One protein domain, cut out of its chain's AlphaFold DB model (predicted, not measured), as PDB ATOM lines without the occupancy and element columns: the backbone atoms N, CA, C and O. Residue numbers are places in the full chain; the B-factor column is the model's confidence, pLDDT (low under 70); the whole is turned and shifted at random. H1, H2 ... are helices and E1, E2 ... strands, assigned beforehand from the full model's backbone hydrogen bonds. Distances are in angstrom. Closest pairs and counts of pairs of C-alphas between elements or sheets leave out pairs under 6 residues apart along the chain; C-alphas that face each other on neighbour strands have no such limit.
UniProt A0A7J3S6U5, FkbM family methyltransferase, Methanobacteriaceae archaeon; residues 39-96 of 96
ATOM      1  N   LYS A  39      -6.315  22.759 -43.626       94.12
ATOM      2  CA  LYS A  39      -6.881  22.571 -42.294       94.12
ATOM      3  C   LYS A  39      -6.980  21.077 -42.054       94.12
ATOM      4  O   LYS A  39      -7.365  20.350 -42.966       94.12
ATOM      5  N   ASP A  40      -6.612  20.645 -40.855       94.62
ATOM      6  CA  ASP A  40      -6.802  19.270 -40.401       94.62
ATOM      7  C   ASP A  40      -6.181  18.194 -41.323       94.62
ATOM      8  O   ASP A  40      -6.698  17.083 -41.443       94.62
ATOM      9  N   ALA A  41      -5.065  18.524 -41.980       96.31
ATOM     10  CA  ALA A  41      -4.463  17.731 -43.054       96.31
ATOM     11  C   ALA A  41      -3.535  16.606 -42.545       96.31
ATOM     12  O   ALA A  41      -3.224  16.522 -41.357       96.31
ATOM     13  N   CYS A  42      -3.023  15.774 -43.458       95.25
ATOM     14  CA  CYS A  42      -1.973  14.790 -43.168       95.25
ATOM     15  C   CYS A  42      -0.682  15.141 -43.919       95.25
ATOM     16  O   CYS A  42      -0.718  15.476 -45.104       95.25
ATOM     17  N   LEU A  43       0.464  15.042 -43.241       94.06
ATOM     18  CA  LEU A  43       1.791  15.248 -43.824       94.06
ATOM     19  C   LEU A  43       2.558  13.924 -43.857       94.06
ATOM     20  O   LEU A  43       2.925  13.397 -42.811       94.06
ATOM     21  N   LYS A  44       2.852  13.412 -45.054       92.44
ATOM     22  CA  LYS A  44       3.778  12.288 -45.245       92.44
ATOM     23  C   LYS A  44       5.126  12.813 -45.745       92.44
ATOM     24  O   LYS A  44       5.152  13.568 -46.713       92.44
ATOM     25  N   MET A  45       6.221  12.408 -45.106       89.44
ATOM     26  CA  MET A  45       7.589  12.767 -45.491       89.44
ATOM     27  C   MET A  45       8.464  11.521 -45.607       89.44
ATOM     28  O   MET A  45       8.564  10.740 -44.665       89.44
ATOM     29  N   ASP A  46       9.092  11.383 -46.764       85.69
ATOM     30  CA  ASP A  46      10.083  10.367 -47.110       85.69
ATOM     31  C   ASP A  46      11.124  11.090 -47.972       85.69
ATOM     32  O   ASP A  46      10.792  11.641 -49.028       85.69
ATOM     33  N   CYS A  47      12.299  11.335 -47.394       78.31
ATOM     34  CA  CYS A  47      13.115  12.489 -47.758       78.31
ATOM     35  C   CYS A  47      14.624  12.275 -47.584       78.31
ATOM     36  O   CYS A  47      15.357  13.265 -47.634       78.31
ATOM     37  N   GLU A  48      15.087  11.034 -47.397       79.06
ATOM     38  CA  GLU A  48      16.509  10.637 -47.363       79.06
ATOM     39  C   GLU A  48      17.404  11.625 -46.568       79.06
ATOM     40  O   GLU A  48      18.477  12.064 -47.005       79.06
ATOM     41  N   GLY A  49      16.919  12.081 -45.405       73.94
ATOM     42  CA  GLY A  49      17.642  12.968 -44.486       73.94
ATOM     43  C   GLY A  49      17.277  14.458 -44.560       73.94
ATOM     44  O   GLY A  49      17.805  15.248 -43.770       73.94
ATOM     45  N   CYS A  50      16.385  14.890 -45.461       77.69
ATOM     46  CA  CYS A  50      15.933  16.289 -45.533       77.69
ATOM     47  C   CYS A  50      14.779  16.632 -44.565       77.69
ATOM     48  O   CYS A  50      14.459  17.811 -44.363       77.69
ATOM     49  N   GLU A  51      14.218  15.632 -43.876       80.75
ATOM     50  CA  GLU A  51      13.077  15.770 -42.960       80.75
ATOM     51  C   GLU A  51      13.376  16.777 -41.841       80.75
ATOM     52  O   GLU A  51      12.517  17.559 -41.438       80.75
ATOM     53  N   TYR A  52      14.621  16.818 -41.358       78.50
ATOM     54  CA  TYR A  52      15.057  17.704 -40.272       78.50
ATOM     55  C   TYR A  52      14.943  19.183 -40.634       78.50
ATOM     56  O   TYR A  52      14.604  20.004 -39.780       78.50
ATOM     57  N   SER A  53      15.224  19.530 -41.891       82.25
ATOM     58  CA  SER A  53      15.076  20.900 -42.381       82.25
ATOM     59  C   SER A  53      13.602  21.291 -42.426       82.25
ATOM     60  O   SER A  53      13.254  22.385 -41.986       82.25
ATOM     61  N   ILE A  54      12.727  20.372 -42.846       84.38
ATOM     62  CA  ILE A  54      11.275  20.587 -42.863       84.38
ATOM     63  C   ILE A  54      10.731  20.712 -41.434       84.38
ATOM     64  O   ILE A  54       9.953  21.617 -41.135       84.38
ATOM     65  N   LEU A  55      11.205  19.891 -40.497       82.50
ATOM     66  CA  LEU A  55      10.781  19.918 -39.093       82.50
ATOM     67  C   LEU A  55      11.303  21.125 -38.297       82.50
ATOM     68  O   LEU A  55      10.894  21.333 -37.152       82.50
ATOM     69  N   LYS A  56      12.176  21.969 -38.866       84.75
ATOM     70  CA  LYS A  56      12.477  23.295 -38.291       84.75
ATOM     71  C   LYS A  56      11.319  24.285 -38.434       84.75
ATOM     72  O   LYS A  56      11.345  25.308 -37.754       84.75
ATOM     73  N   THR A  57      10.308  23.963 -39.240       89.12
ATOM     74  CA  THR A  57       9.090  24.762 -39.407       89.12
ATOM     75  C   THR A  57       8.455  25.125 -38.050       89.12
ATOM     76  O   THR A  57       8.459  24.305 -37.121       89.12
ATOM     77  N   PRO A  58       7.892  26.341 -37.900       90.75
ATOM     78  CA  PRO A  58       7.211  26.743 -36.676       90.75
ATOM     79  C   PRO A  58       6.098  25.774 -36.260       90.75
ATOM     80  O   PRO A  58       5.310  25.310 -37.084       90.75
ATOM     81  N   LYS A  59       5.962  25.544 -34.946       90.19
ATOM     82  CA  LYS A  59       4.927  24.657 -34.378       90.19
ATOM     83  C   LYS A  59       3.511  25.012 -34.849       90.19
ATOM     84  O   LYS A  59       2.710  24.109 -35.037       90.19
ATOM     85  N   LYS A  60       3.215  26.306 -35.047       92.06
ATOM     86  CA  LYS A  60       1.908  26.783 -35.538       92.06
ATOM     87  C   LYS A  60       1.519  26.162 -36.887       92.06
ATOM     88  O   LYS A  60       0.354  25.862 -37.079       92.06
ATOM     89  N   ILE A  61       2.494  25.925 -37.765       95.00
ATOM     90  CA  ILE A  61       2.279  25.338 -39.092       95.00
ATOM     91  C   ILE A  61       2.213  23.815 -38.993       95.00
ATOM     92  O   ILE A  61       1.375  23.193 -39.629       95.00
ATOM     93  N   LEU A  62       3.053  23.198 -38.150       92.56
ATOM     94  CA  LEU A  62       2.975  21.750 -37.914       92.56
ATOM     95  C   LEU A  62       1.599  21.344 -37.370       92.56
ATOM     96  O   LEU A  62       1.072  20.318 -37.774       92.56
ATOM     97  N   LYS A  63       0.990  22.175 -36.515       92.00
ATOM     98  CA  LYS A  63      -0.354  21.952 -35.957       92.00
ATOM     99  C   LYS A  63      -1.492  21.990 -36.983       92.00
ATOM    100  O   LYS A  63      -2.596  21.589 -36.641       92.00
ATOM    101  N   THR A  64      -1.250  22.444 -38.212       95.25
ATOM    102  CA  THR A  64      -2.220  22.319 -39.312       95.25
ATOM    103  C   THR A  64      -2.448  20.859 -39.709       95.25
ATOM    104  O   THR A  64      -3.483  20.527 -40.288       95.25
ATOM    105  N   PHE A  65      -1.485  19.989 -39.403       95.12
ATOM    106  CA  PHE A  65      -1.556  18.573 -39.711       95.12
ATOM    107  C   PHE A  65      -2.004  17.792 -38.473       95.12
ATOM    108  O   PHE A  65      -1.371  17.885 -37.422       95.12
ATOM    109  N   GLN A  66      -3.076  17.008 -38.594       95.12
ATOM    110  CA  GLN A  66      -3.524  16.094 -37.536       95.12
ATOM    111  C   GLN A  66      -2.603  14.883 -37.415       95.12
ATOM    112  O   GLN A  66      -2.397  14.348 -36.325       95.12
ATOM    113  N   GLU A  67      -2.032  14.469 -38.542       94.62
ATOM    114  CA  GLU A  67      -1.150  13.320 -38.625       94.62
ATOM    115  C   GLU A  67       0.106  13.673 -39.415       94.62
ATOM    116  O   GLU A  67       0.050  14.305 -40.474       94.62
ATOM    117  N   ILE A  68       1.251  13.250 -38.883       92.00
ATOM    118  CA  ILE A  68       2.543  13.381 -39.544       92.00
ATOM    119  C   ILE A  68       3.201  12.001 -39.568       92.00
ATOM    120  O   ILE A  68       3.510  11.439 -38.518       92.00
ATOM    121  N   ILE A  69       3.425  11.473 -40.770       91.31
ATOM    122  CA  ILE A  69       4.082  10.186 -41.021       91.31
ATOM    123  C   ILE A  69       5.450  10.479 -41.624       91.31
ATOM    124  O   ILE A  69       5.545  11.177 -42.632       91.31
ATOM    125  N   ILE A  70       6.509   9.969 -40.999       86.81
ATOM    126  CA  ILE A  70       7.886  10.298 -41.371       86.81
ATOM    127  C   ILE A  70       8.702   9.017 -41.461       86.81
ATOM    128  O   ILE A  70       8.810   8.292 -40.469       86.81
ATOM    129  N   GLU A  71       9.315   8.781 -42.615       84.62
ATOM    130  CA  GLU A  71      10.485   7.915 -42.705       84.62
ATOM    131  C   GLU A  71      11.705   8.708 -42.238       84.62
ATOM    132  O   GLU A  71      11.998   9.786 -42.752       84.62
ATOM    133  N   TYR A  72      12.362   8.236 -41.178       76.75
ATOM    134  CA  TYR A  72      13.417   8.992 -40.514       76.75
ATOM    135  C   TYR A  72      14.749   8.252 -40.561       76.75
ATOM    136  O   TYR A  72      14.864   7.100 -40.151       76.75
ATOM    137  N   HIS A  73      15.779   8.976 -40.987       72.00
ATOM    138  CA  HIS A  73      17.112   8.423 -41.212       72.00
ATOM    139  C   HIS A  73      18.056   8.593 -39.998       72.00
ATOM    140  O   HIS A  73      19.039   7.865 -39.868       72.00
ATOM    141  N   TYR A  74      17.753   9.497 -39.047       64.94
ATOM    142  CA  TYR A  74      18.579   9.766 -37.851       64.94
ATOM    143  C   TYR A  74      17.770   9.895 -36.538       64.94
ATOM    144  O   TYR A  74      16.539   9.970 -36.510       64.94
ATOM    145  N   LYS A  75      18.467   9.946 -35.395       66.06
ATOM    146  CA  LYS A  75      17.855  10.039 -34.051       66.06
ATOM    147  C   LYS A  75      17.376  11.476 -33.727       66.06
ATOM    148  O   LYS A  75      17.934  12.439 -34.239       66.06
ATOM    149  N   ASN A  76      16.371  11.599 -32.841       69.38
ATOM    150  CA  ASN A  76      15.854  12.828 -32.176       69.38
ATOM    151  C   ASN A  76      14.610  13.549 -32.752       69.38
ATOM    152  O   ASN A  76      14.263  14.629 -32.274       69.38
ATOM    153  N   LEU A  77      13.859  12.967 -33.694       78.38
ATOM    154  CA  LEU A  77      12.602  13.591 -34.165       78.38
ATOM    155  C   LEU A  77      11.460  13.541 -33.143       78.38
ATOM    156  O   LEU A  77      10.641  14.457 -33.072       78.38
ATOM    157  N   LYS A  78      11.445  12.487 -32.323       82.81
ATOM    158  CA  LYS A  78      10.404  12.230 -31.325       82.81
ATOM    159  C   LYS A  78      10.190  13.422 -30.385       82.81
ATOM    160  O   LYS A  78       9.082  13.941 -30.310       82.81
ATOM    161  N   GLU A  79      11.255  13.916 -29.755       82.62
ATOM    162  CA  GLU A  79      11.174  15.009 -28.776       82.62
ATOM    163  C   GLU A  79      10.607  16.303 -29.387       82.62
ATOM    164  O   GLU A  79       9.814  17.010 -28.766       82.62
ATOM    165  N   LYS A  80      10.990  16.622 -30.630       82.06
ATOM    166  CA  LYS A  80      10.507  17.811 -31.345       82.06
ATOM    167  C   LYS A  80       8.997  17.735 -31.588       82.06
ATOM    168  O   LYS A  80       8.297  18.719 -31.341       82.06
ATOM    169  N   LEU A  81       8.520  16.590 -32.074       86.69
ATOM    170  CA  LEU A  81       7.106  16.353 -32.366       86.69
ATOM    171  C   LEU A  81       6.274  16.324 -31.077       86.69
ATOM    172  O   LEU A  81       5.238  16.983 -31.003       86.69
ATOM    173  N   GLU A  82       6.775  15.689 -30.018       88.62
ATOM    174  CA  GLU A  82       6.138  15.714 -28.694       88.62
ATOM    175  C   GLU A  82       6.047  17.145 -28.138       88.62
ATOM    176  O   GLU A  82       4.984  17.577 -27.691       88.62
ATOM    177  N   LYS A  83       7.109  17.956 -28.271       86.56
ATOM    178  CA  LYS A  83       7.095  19.396 -27.934       86.56
ATOM    179  C   LYS A  83       6.118  20.214 -28.784       86.56
ATOM    180  O   LYS A  83       5.797  21.347 -28.409       86.56
ATOM    181  N   ALA A  84       5.693  19.702 -29.935       86.25
ATOM    182  CA  ALA A  84       4.655  20.288 -30.777       86.25
ATOM    183  C   ALA A  84       3.247  19.740 -30.465       86.25
ATOM    184  O   ALA A  84       2.303  20.087 -31.170       86.25
ATOM    185  N   SER A  85       3.100  18.989 -29.365       89.38
ATOM    186  CA  SER A  85       1.853  18.389 -28.873       89.38
ATOM    187  C   SER A  85       1.362  17.174 -29.668       89.38
ATOM    188  O   SER A  85       0.202  16.795 -29.537       89.38
ATOM    189  N   PHE A  86       2.237  16.528 -30.443       89.12
ATOM    190  CA  PHE A  86       1.916  15.260 -31.097       89.12
ATOM    191  C   PHE A  86       2.162  14.076 -30.165       89.12
ATOM    192  O   PHE A  86       3.167  14.019 -29.454       89.12
ATOM    193  N   ARG A  87       1.277  13.077 -30.223       91.25
ATOM    194  CA  ARG A  87       1.564  11.746 -29.684       91.25
ATOM    195  C   ARG A  87       2.407  10.991 -30.706       91.25
ATOM    196  O   ARG A  87       1.940  10.739 -31.811       91.25
ATOM    197  N   VAL A  88       3.627  10.612 -30.338       89.50
ATOM    198  CA  VAL A  88       4.560   9.949 -31.259       89.50
ATOM    199  C   VAL A  88       4.617   8.451 -30.979       89.50
ATOM    200  O   VAL A  88       4.904   8.026 -29.859       89.50
ATOM    201  N   LYS A  89       4.387   7.643 -32.017       88.75
ATOM    202  CA  LYS A  89       4.607   6.195 -32.003       88.75
ATOM    203  C   LYS A  89       5.686   5.860 -33.026       88.75
ATOM    204  O   LYS A  89       5.501   6.102 -34.210       88.75
ATOM    205  N   ASN A  90       6.784   5.268 -32.565       82.44
ATOM    206  CA  ASN A  90       7.810   4.746 -33.462       82.44
ATOM    207  C   ASN A  90       7.467   3.295 -33.794       82.44
ATOM    208  O   ASN A  90       7.302   2.471 -32.890       82.44
ATOM    209  N   THR A  91       7.385   2.973 -35.076       80.69
ATOM    210  CA  THR A  91       7.344   1.593 -35.554       80.69
ATOM    211  C   THR A  91       8.761   1.190 -35.934       80.69
ATOM    212  O   THR A  91       9.430   1.912 -36.668       80.69
ATOM    213  N   LYS A  92       9.254   0.065 -35.404       67.12
ATOM    214  CA  LYS A  92      10.490  -0.525 -35.931       67.12
ATOM    215  C   LYS A  92      10.205  -1.028 -37.342       67.12
ATOM    216  O   LYS A  92       9.102  -1.510 -37.600       67.12
ATOM    217  N   THR A  93      11.193  -0.948 -38.223       61.19
ATOM    218  CA  THR A  93      11.177  -1.699 -39.475       61.19
ATOM    219  C   THR A  93      10.985  -3.172 -39.116       61.19
ATOM    220  O   THR A  93      11.745  -3.704 -38.304       61.19
ATOM    221  N   ASN A  94       9.939  -3.813 -39.640       47.75
ATOM    222  CA  ASN A  94       9.842  -5.267 -39.581       47.75
ATOM    223  C   ASN A  94      10.967  -5.802 -40.463       47.75
ATOM    224  O   ASN A  94      10.846  -5.809 -41.684       47.75
ATOM    225  N   THR A  95      12.076  -6.197 -39.849       41.69
ATOM    226  CA  THR A  95      13.035  -7.072 -40.512       41.69
ATOM    227  C   THR A  95      12.358  -8.437 -40.601       41.69
ATOM    228  O   THR A  95      12.203  -9.106 -39.579       41.69
ATOM    229  N   LEU A  96      11.836  -8.770 -41.784       37.03
ATOM    230  CA  LEU A  96      11.517 -10.149 -42.156       37.03
ATOM    231  C   LEU A  96      12.818 -10.910 -42.422       37.03
ATOM    232  O   LEU A  96      13.756 -10.272 -42.955       37.03
TER     233      LEU A  96
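This is residues 39 to 96 of the 96 residues of the protein "FkbM family methyltransferase" of Methanobacteriaceae archaeon (UniProt A0A7J3S6U5). Two parallel strands, E1 and E2, lie side by side as a small ribbon, and the chain between them loops out through two very short helices, H1 and H2. A third helix, H3, lies beyond E2, away from E1, and the tail, residues 91 to 96, sticks out and adds to the length. The printed part has 58 residues, in the order E1, H1, H2, E2, H3; the class is mixed, helices and strands, with under half of the residues, 25, in named elements. The whole is compact, with a radius of gyration of the C-alphas of 11.6 A, yet elongated, spanning 37 by 19 by 18 A.

E1, residues 41 to 45, and E2, residues 65 to 70, are parallel neighbours at 13 degrees; N 43 and O 67 are 2.9 A apart and N 69 and O 43 2.8 A, within hydrogen-bond range. With H1, residues 51 to 54, and H2, residues 59 to 62, they form a strand-helix-strand unit, two parallel strands joined through helices, with a right-handed crossover. The closest C-alphas of E1 and H1, Met 45 and Glu 51, are 6.7 A apart. H1 and H2 are apart. H3, residues 77 to 82, is close to H1 but not clearly touching it, the closest C-alphas being Tyr 52 and Leu 77 at 7.8 A; it is apart from E1 and H2. In H3 every O i to N i+4 pair is within hydrogen-bond range; H1 and H2 are too short for such a pair, and each has its 1 O i to N i+3 pair within range.

E1 begins at C-alpha 41 (-4.463, 17.731, -43.054) and is 13.3 A long. H1 measures 5.1 A, H2 5.0 A and E2 12.7 A. H3 is 8.7 A long and ends at C-alpha 82 (6.138, 15.714, -28.694).

The C-alphas of Lys 60 and Leu 96, the two farthest apart, are 38.7 A apart. The printed part has no cut, and no link is long. Residues 83 to 96 hold no named element. Residues 74 to 76 and 92 to 96 have pLDDT under 70.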